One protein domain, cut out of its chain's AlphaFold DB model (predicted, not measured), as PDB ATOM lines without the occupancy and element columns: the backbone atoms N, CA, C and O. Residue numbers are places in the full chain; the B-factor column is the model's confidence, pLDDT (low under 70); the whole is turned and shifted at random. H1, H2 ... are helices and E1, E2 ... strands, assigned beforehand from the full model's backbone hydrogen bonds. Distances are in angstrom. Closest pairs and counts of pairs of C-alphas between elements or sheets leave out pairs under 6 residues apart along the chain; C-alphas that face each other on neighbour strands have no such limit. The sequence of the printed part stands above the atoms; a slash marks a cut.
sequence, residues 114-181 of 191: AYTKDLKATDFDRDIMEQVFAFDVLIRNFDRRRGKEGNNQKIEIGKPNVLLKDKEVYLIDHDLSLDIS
ATOM      1  N   ALA A 114     133.325 135.866 187.478       76.56
ATOM      2  CA  ALA A 114     133.374 136.489 186.159       76.56
ATOM      3  C   ALA A 114     133.277 138.012 186.313       76.56
ATOM      4  O   ALA A 114     132.514 138.498 187.148       76.56
ATOM      5  N   TYR A 115     134.019 138.770 185.506       72.12
ATOM      6  CA  TYR A 115     133.918 140.224 185.556       72.12
ATOM      7  C   TYR A 115     132.479 140.682 185.234       72.12
ATOM      8  O   TYR A 115     131.929 140.357 184.182       72.12
ATOM      9  N   THR A 116     131.866 141.460 186.124       69.12
ATOM     10  CA  THR A 116     130.566 142.115 185.939       69.12
ATOM     11  C   THR A 116     130.701 143.633 186.076       69.12
ATOM     12  O   THR A 116     131.658 144.149 186.649       69.12
ATOM     13  N   LYS A 117     129.722 144.376 185.549       63.75
ATOM     14  CA  LYS A 117     129.673 145.846 185.659       63.75
ATOM     15  C   LYS A 117     129.526 146.356 187.101       63.75
ATOM     16  O   LYS A 117     129.769 147.530 187.345       63.75
ATOM     17  N   ASP A 118     129.108 145.481 188.014       65.44
ATOM     18  CA  ASP A 118     128.821 145.809 189.411       65.44
ATOM     19  C   ASP A 118     130.049 145.618 190.323       65.44
ATOM     20  O   ASP A 118     129.982 145.916 191.516       65.44
ATOM     21  N   LEU A 119     131.177 145.143 189.772       66.00
ATOM     22  CA  LEU A 119     132.453 145.085 190.484       66.00
ATOM     23  C   LEU A 119     132.966 146.496 190.757       66.00
ATOM     24  O   LEU A 119     132.985 147.362 189.878       66.00
ATOM     25  N   LYS A 120     133.386 146.733 191.996       62.72
ATOM     26  CA  LYS A 120     133.885 148.034 192.426       62.72
ATOM     27  C   LYS A 120     135.325 148.193 191.956       62.72
ATOM     28  O   LYS A 120     136.096 147.242 191.936       62.72
ATOM     29  N   ALA A 121     135.731 149.429 191.671       59.78
ATOM     30  CA  ALA A 121     137.121 149.756 191.334       59.78
ATOM     31  C   ALA A 121     138.130 149.400 192.450       59.78
ATOM     32  O   ALA A 121     139.328 149.435 192.223       59.78
ATOM     33  N   THR A 122     137.661 149.073 193.658       62.03
ATOM     34  CA  THR A 122     138.481 148.559 194.767       62.03
ATOM     35  C   THR A 122     138.827 147.076 194.644       62.03
ATOM     36  O   THR A 122     139.648 146.581 195.416       62.03
ATOM     37  N   ASP A 123     138.177 146.357 193.730       68.75
ATOM     38  CA  ASP A 123     138.256 144.899 193.636       68.75
ATOM     39  C   ASP A 123     139.431 144.434 192.756       68.75
ATOM     40  O   ASP A 123     139.769 143.251 192.758       68.75
ATOM     41  N   PHE A 124     140.070 145.360 192.031       71.50
ATOM     42  CA  PHE A 124     141.234 145.126 191.176       71.50
ATOM     43  C   PHE A 124     142.002 146.435 190.937       71.50
ATOM     44  O   PHE A 124     141.451 147.527 191.079       71.50
ATOM     45  N   ASP A 125     143.277 146.332 190.569       78.31
ATOM     46  CA  ASP A 125     144.102 147.491 190.219       78.31
ATOM     47  C   ASP A 125     143.612 148.120 188.905       78.31
ATOM     48  O   ASP A 125     143.436 147.423 187.911       78.31
ATOM     49  N   ARG A 126     143.386 149.435 188.855       78.00
ATOM     50  CA  ARG A 126     142.952 150.092 187.613       78.00
ATOM     51  C   ARG A 126     144.010 149.976 186.514       78.00
ATOM     52  O   ARG A 126     143.635 149.820 185.349       78.00
ATOM     53  N   ASP A 127     145.286 150.000 186.881       84.81
ATOM     54  CA  ASP A 127     146.400 149.983 185.937       84.81
ATOM     55  C   ASP A 127     146.423 148.668 185.144       84.81
ATOM     56  O   ASP A 127     146.743 148.666 183.952       84.81
ATOM     57  N   ILE A 128     145.973 147.554 185.745       86.88
ATOM     58  CA  ILE A 128     145.884 146.271 185.036       86.88
ATOM     59  C   ILE A 128     144.889 146.345 183.878       86.88
ATOM     60  O   ILE A 128     145.138 145.790 182.816       86.88
ATOM     61  N   MET A 129     143.781 147.076 184.021       84.62
ATOM     62  CA  MET A 129     142.766 147.152 182.968       84.62
ATOM     63  C   MET A 129     143.241 147.976 181.772       84.62
ATOM     64  O   MET A 129     142.854 147.693 180.637       84.62
ATOM     65  N   GLU A 130     144.089 148.976 182.009       88.75
ATOM     66  CA  GLU A 130     144.719 149.764 180.948       88.75
ATOM     67  C   GLU A 130     145.737 148.916 180.176       88.75
ATOM     68  O   GLU A 130     145.752 148.943 178.943       88.75
ATOM     69  N   GLN A 131     146.502 148.078 180.882       92.62
ATOM     70  CA  GLN A 131     147.408 147.105 180.267       92.62
ATOM     71  C   GLN A 131     146.649 146.042 179.461       92.62
ATOM     72  O   GLN A 131     147.011 145.763 178.320       92.62
ATOM     73  N   VAL A 132     145.547 145.506 179.997       91.38
ATOM     74  CA  VAL A 132     144.674 144.555 179.288       91.38
ATOM     75  C   VAL A 132     144.113 145.175 178.012       91.38
ATOM     76  O   VAL A 132     144.139 144.543 176.957       91.38
ATOM     77  N   PHE A 133     143.652 146.426 178.075       90.12
ATOM     78  CA  PHE A 133     143.182 147.140 176.892       90.12
ATOM     79  C   PHE A 133     144.296 147.319 175.851       90.12
ATOM     80  O   PHE A 133     144.086 147.033 174.670       90.12
ATOM     81  N   ALA A 134     145.486 147.759 176.271       93.31
ATOM     82  CA  ALA A 134     146.633 147.912 175.379       93.31
ATOM     83  C   ALA A 134     147.022 146.576 174.722       93.31
ATOM     84  O   ALA A 134     147.283 146.524 173.516       93.31
ATOM     85  N   PHE A 135     146.987 145.490 175.491       95.31
ATOM     86  CA  PHE A 135     147.238 144.142 175.003       95.31
ATOM     87  C   PHE A 135     146.186 143.683 173.989       95.31
ATOM     88  O   PHE A 135     146.549 143.216 172.912       95.31
ATOM     89  N   ASP A 136     144.892 143.876 174.257       92.94
ATOM     90  CA  ASP A 136     143.833 143.529 173.303       92.94
ATOM     91  C   ASP A 136     143.959 144.313 171.989       92.94
ATOM     92  O   ASP A 136     143.712 143.757 170.917       92.94
ATOM     93  N   VAL A 137     144.382 145.582 172.041       91.56
ATOM     94  CA  VAL A 137     144.691 146.371 170.838       91.56
ATOM     95  C   VAL A 137     145.862 145.753 170.071       91.56
ATOM     96  O   VAL A 137     145.767 145.594 168.850       91.56
ATOM     97  N   LEU A 138     146.934 145.363 170.769       93.81
ATOM     98  CA  LEU A 138     148.114 144.726 170.180       93.81
ATOM     99  C   LEU A 138     147.754 143.417 169.463       93.81
ATOM    100  O   LEU A 138     148.096 143.240 168.291       93.81
ATOM    101  N   ILE A 139     147.031 142.519 170.136       93.44
ATOM    102  CA  ILE A 139     146.633 141.226 169.559       93.44
ATOM    103  C   ILE A 139     145.369 141.323 168.700       93.44
ATOM    104  O   ILE A 139     144.932 140.317 168.146       93.44
ATOM    105  N   ARG A 140     144.776 142.516 168.565       91.44
ATOM    106  CA  ARG A 140     143.512 142.765 167.853       91.44
ATOM    107  C   ARG A 140     142.396 141.820 168.313       91.44
ATOM    108  O   ARG A 140     141.749 141.175 167.490       91.44
ATOM    109  N   ASN A 141     142.206 141.702 169.623       90.94
ATOM    110  CA  ASN A 141     141.145 140.896 170.211       90.94
ATOM    111  C   ASN A 141     139.803 141.624 170.098       90.94
ATOM    112  O   ASN A 141     139.575 142.642 170.749       90.94
ATOM    113  N   PHE A 142     138.905 141.099 169.268       84.38
ATOM    114  CA  PHE A 142     137.597 141.715 169.041       84.38
ATOM    115  C   PHE A 142     136.503 141.178 169.964       84.38
ATOM    116  O   PHE A 142     135.389 141.708 169.937       84.38
ATOM    117  N   ASP A 143     136.771 140.138 170.757       85.50
ATOM    118  CA  ASP A 143     135.734 139.534 171.596       85.50
ATOM    119  C   ASP A 143     135.649 140.122 173.000       85.50
ATOM    120  O   ASP A 143     134.577 140.071 173.601       85.50
ATOM    121  N   ARG A 144     136.706 140.803 173.470       83.94
ATOM    122  CA  ARG A 144     136.680 141.536 174.739       83.94
ATOM    123  C   ARG A 144     135.901 142.845 174.598       83.94
ATOM    124  O   ARG A 144     136.455 143.917 174.365       83.94
ATOM    125  N   ARG A 145     134.573 142.753 174.687       72.06
ATOM    126  CA  ARG A 145     133.645 143.867 174.431       72.06
ATOM    127  C   ARG A 145     132.918 144.311 175.691       72.06
ATOM    128  O   ARG A 145     132.353 143.498 176.425       72.06
ATOM    129  N   ARG A 146     132.850 145.633 175.886       64.31
ATOM    130  CA  ARG A 146     131.878 146.241 176.804       64.31
ATOM    131  C   ARG A 146     130.464 145.941 176.318       64.31
ATOM    132  O   ARG A 146     130.210 145.865 175.115       64.31
ATOM    133  N   GLY A 147     129.561 145.777 177.275       60.62
ATOM    134  CA  GLY A 147     128.139 145.669 176.999       60.62
ATOM    135  C   GLY A 147     127.642 146.897 176.248       60.62
ATOM    136  O   GLY A 147     128.109 148.006 176.512       60.62
ATOM    137  N   LYS A 148     126.725 146.711 175.300       55.06
ATOM    138  CA  LYS A 148     126.031 147.835 174.672       55.06
ATOM    139  C   LYS A 148     124.855 148.235 175.554       55.06
ATOM    140  O   LYS A 148     123.965 147.426 175.816       55.06
ATOM    141  N   GLU A 149     124.840 149.493 175.982       52.50
ATOM    142  CA  GLU A 149     123.618 150.131 176.465       52.50
ATOM    143  C   GLU A 149     122.825 150.592 175.241       52.50
ATOM    144  O   GLU A 149     123.227 151.503 174.520       52.50
ATOM    145  N   GLY A 150     121.733 149.891 174.939       50.50
ATOM    146  CA  GLY A 150     120.783 150.335 173.927       50.50
ATOM    147  C   GLY A 150     119.853 151.407 174.496       50.50
ATOM    148  O   GLY A 150     119.390 151.284 175.630       50.50
ATOM    149  N   ASN A 151     119.509 152.408 173.683       49.28
ATOM    150  CA  ASN A 151     118.509 153.447 173.977       49.28
ATOM    151  C   ASN A 151     117.067 152.875 174.034       49.28
ATOM    152  O   ASN A 151     116.221 153.303 173.256       49.28
ATOM    153  N   ASN A 152     116.789 151.916 174.929       54.50
ATOM    154  CA  ASN A 152     115.543 151.131 175.108       54.50
ATOM    155  C   ASN A 152     115.514 149.716 174.493       54.50
ATOM    156  O   ASN A 152     114.440 149.145 174.304       54.50
ATOM    157  N   GLN A 153     116.665 149.094 174.235       46.22
ATOM    158  CA  GLN A 153     116.733 147.660 173.930       46.22
ATOM    159  C   GLN A 153     117.802 147.000 174.795       46.22
ATOM    160  O   GLN A 153     118.922 147.494 174.865       46.22
ATOM    161  N   LYS A 154     117.382 145.927 175.482       46.22
ATOM    162  CA  LYS A 154     118.148 144.901 176.211       46.22
ATOM    163  C   LYS A 154     119.620 145.266 176.466       46.22
ATOM    164  O   LYS A 154     120.425 145.218 175.545       46.22
ATOM    165  N   ILE A 155     119.967 145.554 177.725       53.47
ATOM    166  CA  ILE A 155     121.366 145.715 178.150       53.47
ATOM    167  C   ILE A 155     122.115 144.437 177.758       53.47
ATOM    168  O   ILE A 155     121.877 143.374 178.336       53.47
ATOM    169  N   GLU A 156     122.989 144.525 176.756       53.56
ATOM    170  CA  GLU A 156     123.904 143.434 176.451       53.56
ATOM    171  C   GLU A 156     124.919 143.399 177.587       53.56
ATOM    172  O   GLU A 156     125.663 144.357 177.789       53.56
ATOM    173  N   ILE A 157     124.944 142.318 178.366       56.50
ATOM    174  CA  ILE A 157     126.051 142.083 179.293       56.50
ATOM    175  C   ILE A 157     127.290 141.918 178.412       56.50
ATOM    176  O   ILE A 157     127.293 141.096 177.493       56.50
ATOM    177  N   GLY A 158     128.308 142.751 178.637       61.44
ATOM    178  CA  GLY A 158     129.564 142.657 177.899       61.44
ATOM    179  C   GLY A 158     130.167 141.261 178.006       61.44
ATOM    180  O   GLY A 158     129.859 140.511 178.931       61.44
ATOM    181  N   LYS A 159     131.056 140.930 177.075       70.50
ATOM    182  CA  LYS A 159     131.899 139.739 177.161       70.50
ATOM    183  C   LYS A 159     133.291 140.190 177.577       70.50
ATOM    184  O   LYS A 159     134.141 140.416 176.719       70.50
ATOM    185  N   PRO A 160     133.525 140.428 178.878       74.56
ATOM    186  CA  PRO A 160     134.837 140.844 179.323       74.56
ATOM    187  C   PRO A 160     135.845 139.710 179.181       74.56
ATOM    188  O   PRO A 160     137.020 140.018 179.108       74.56
ATOM    189  N   ASN A 161     135.431 138.433 179.142       86.75
ATOM    190  CA  ASN A 161     136.322 137.266 179.068       86.75
ATOM    191  C   ASN A 161     137.486 137.365 180.082       86.75
ATOM    192  O   ASN A 161     138.637 137.041 179.789       86.75
ATOM    193  N   VAL A 162     137.170 137.898 181.264       88.12
ATOM    194  CA  VAL A 162     138.075 138.109 182.394       88.12
ATOM    195  C   VAL A 162     137.490 137.397 183.603       88.12
ATOM    196  O   VAL A 162     136.297 137.540 183.895       88.12
ATOM    197  N   LEU A 163     138.342 136.671 184.318       89.19
ATOM    198  CA  LEU A 163     138.032 136.097 185.620       89.19
ATOM    199  C   LEU A 163     138.761 136.897 186.702       89.19
ATOM    200  O   LEU A 163     139.931 137.225 186.540       89.19
ATOM    201  N   LEU A 164     138.084 137.186 187.809       87.62
ATOM    202  CA  LEU A 164     138.697 137.750 189.004       87.62
ATOM    203  C   LEU A 164     138.890 136.670 190.056       87.62
ATOM    204  O   LEU A 164     137.952 135.931 190.376       87.62
ATOM    205  N   LYS A 165     140.089 136.610 190.624       88.06
ATOM    206  CA  LYS A 165     140.407 135.736 191.749       88.06
ATOM    207  C   LYS A 165     141.469 136.394 192.614       88.06
ATOM    208  O   LYS A 165     142.490 136.806 192.091       88.06
ATOM    209  N   ASP A 166     141.226 136.484 193.919       86.00
ATOM    210  CA  ASP A 166     142.205 136.997 194.888       86.00
ATOM    211  C   ASP A 166     142.788 138.384 194.512       86.00
ATOM    212  O   ASP A 166     143.949 138.670 194.775       86.00
ATOM    213  N   LYS A 167     141.954 139.260 193.915       81.94
ATOM    214  CA  LYS A 167     142.300 140.584 193.337       81.94
ATOM    215  C   LYS A 167     143.156 140.559 192.065       81.94
ATOM    216  O   LYS A 167     143.495 141.616 191.541       81.94
ATOM    217  N   GLU A 168     143.457 139.381 191.536       86.75
ATOM    218  CA  GLU A 168     144.105 139.211 190.241       86.75
ATOM    219  C   GLU A 168     143.076 139.100 189.109       86.75
ATOM    220  O   GLU A 168     141.975 138.560 189.269       86.75
ATOM    221  N   VAL A 169     143.474 139.602 187.942       89.81
ATOM    222  CA  VAL A 169     142.700 139.629 186.699       89.81
ATOM    223  C   VAL A 169     143.261 138.577 185.751       89.81
ATOM    224  O   VAL A 169     144.341 138.753 185.208       89.81
ATOM    225  N   TYR A 170     142.520 137.495 185.528       93.44
ATOM    226  CA  TYR A 170     142.895 136.426 184.604       93.44
ATOM    227  C   TYR A 170     142.211 136.615 183.256       93.44
ATOM    228  O   TYR A 170     140.978 136.600 183.171       93.44
ATOM    229  N   LEU A 171     142.995 136.737 182.187       94.56
ATOM    230  CA  LEU A 171     142.460 136.809 180.831       94.56
ATOM    231  C   LEU A 171     142.188 135.407 180.289       94.56
ATOM    232  O   LEU A 171     143.000 134.494 180.430       94.56
ATOM    233  N   ILE A 172     141.023 135.248 179.669       93.56
ATOM    234  CA  ILE A 172     140.611 134.020 178.994       93.56
ATOM    235  C   ILE A 172     140.041 134.345 177.612       93.56
ATOM    236  O   ILE A 172     139.791 135.508 177.292       93.56
ATOM    237  N   ASP A 173     139.797 133.285 176.839       90.81
ATOM    238  CA  ASP A 173     139.042 133.298 175.584       90.81
ATOM    239  C   ASP A 173     139.612 134.266 174.533       90.81
ATOM    240  O   ASP A 173     139.115 135.378 174.324       90.81
ATOM    241  N   HIS A 174     140.708 133.842 173.897       93.00
ATOM    242  CA  HIS A 174     141.473 134.641 172.938       93.00
ATOM    243  C   HIS A 174     141.343 134.154 171.485       93.00
ATOM    244  O   HIS A 174     142.114 134.571 170.616       93.00
ATOM    245  N   ASP A 175     140.409 133.259 171.179       90.38
ATOM    246  CA  ASP A 175     140.271 132.654 169.848       90.38
ATOM    247  C   ASP A 175     139.877 133.645 168.730       90.38
ATOM    248  O   ASP A 175     140.178 133.413 167.554       90.38
ATOM    249  N   LEU A 176     139.289 134.788 169.088       90.44
ATOM    250  CA  LEU A 176     138.966 135.917 168.208       90.44
ATOM    251  C   LEU A 176     140.016 137.043 168.262       90.44
ATOM    252  O   LEU A 176     139.699 138.231 168.148       90.44
ATOM    253  N   SER A 177     141.284 136.653 168.392       92.56
ATOM    254  CA  SER A 177     142.455 137.525 168.274       92.56
ATOM    255  C   SER A 177     143.313 137.184 167.047       92.56
ATOM    256  O   SER A 177     143.016 136.261 166.280       92.56
ATOM    257  N   LEU A 178     144.378 137.959 166.834       91.94
ATOM    258  CA  LEU A 178     145.441 137.722 165.855       91.94
ATOM    259  C   LEU A 178     144.927 137.488 164.425       91.94
ATOM    260  O   LEU A 178     145.509 136.724 163.655       91.94
ATOM    261  N   ASP A 179     143.835 138.158 164.043       84.50
ATOM    262  CA  ASP A 179     143.268 138.075 162.693       84.50
ATOM    263  C   ASP A 179     144.059 138.938 161.694       84.50
ATOM    264  O   ASP A 179     143.623 139.987 161.201       84.50
ATOM    265  N   ILE A 180     145.303 138.522 161.457       74.94
ATOM    266  CA  ILE A 180     146.244 139.133 160.520       74.94
ATOM    267  C   ILE A 180     146.175 138.330 159.220       74.94
ATOM    268  O   ILE A 180     146.980 137.444 158.955       74.94
ATOM    269  N   SER A 181     145.157 138.626 158.417       71.50
ATOM    270  CA  SER A 181     144.880 137.935 157.150       71.50
ATOM    271  C   SER A 181     145.520 138.604 155.933       71.50
ATOM    272  O   SER A 181     145.489 138.056 154.832       71.50
TER     273      SER A 181
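AT A GLANCE: This is residues 114 to 181 of the 191 residues of an uncharacterized protein of uncultured Sulfurovum sp (UniProt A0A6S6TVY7). There is little regular structure here: a small two-strand hairpin, E1 and E2, with one longer helix, H1, running near E2, and a long loop, residues 140 to 161, reaching up to 23 A from the mean of the C-alphas. The printed part has 68 residues, in the order H1, E1, E2, mixed in class, with 22 residues in named elements. It is only just compact, close to loose, with a radius of gyration of the C-alphas of 13.1 A, and flat, spanning 36 by 35 by 17 A.

IN THESE COORDINATES: E1 is residues 162 to 165 and E2 residues 168 to 171, ending at C-alpha 171 (142.460, 136.809, 180.831). H1, residues 126 to 139, is 20.4 A long and begins at C-alpha 126 (142.952, 150.092, 187.613).

HOW THE PARTS SIT: E1 and E2 form an antiparallel hairpin at 152 degrees, with N 163 and O 170 within hydrogen-bond range at 2.9 A. The closest C-alphas of H1 and E2, Ile 128 and Val 169, are 7.6 A apart. In H1 every O i to N i+4 pair is within hydrogen-bond range.

THE WHOLE: The C-alphas farthest apart, Thr 122 and Ser 181, are 39.6 A apart. The printed part has no cut. The link H1 to E1 is long, 22 residues. Residues 116 to 123 and 146 to 158 have pLDDT under 70.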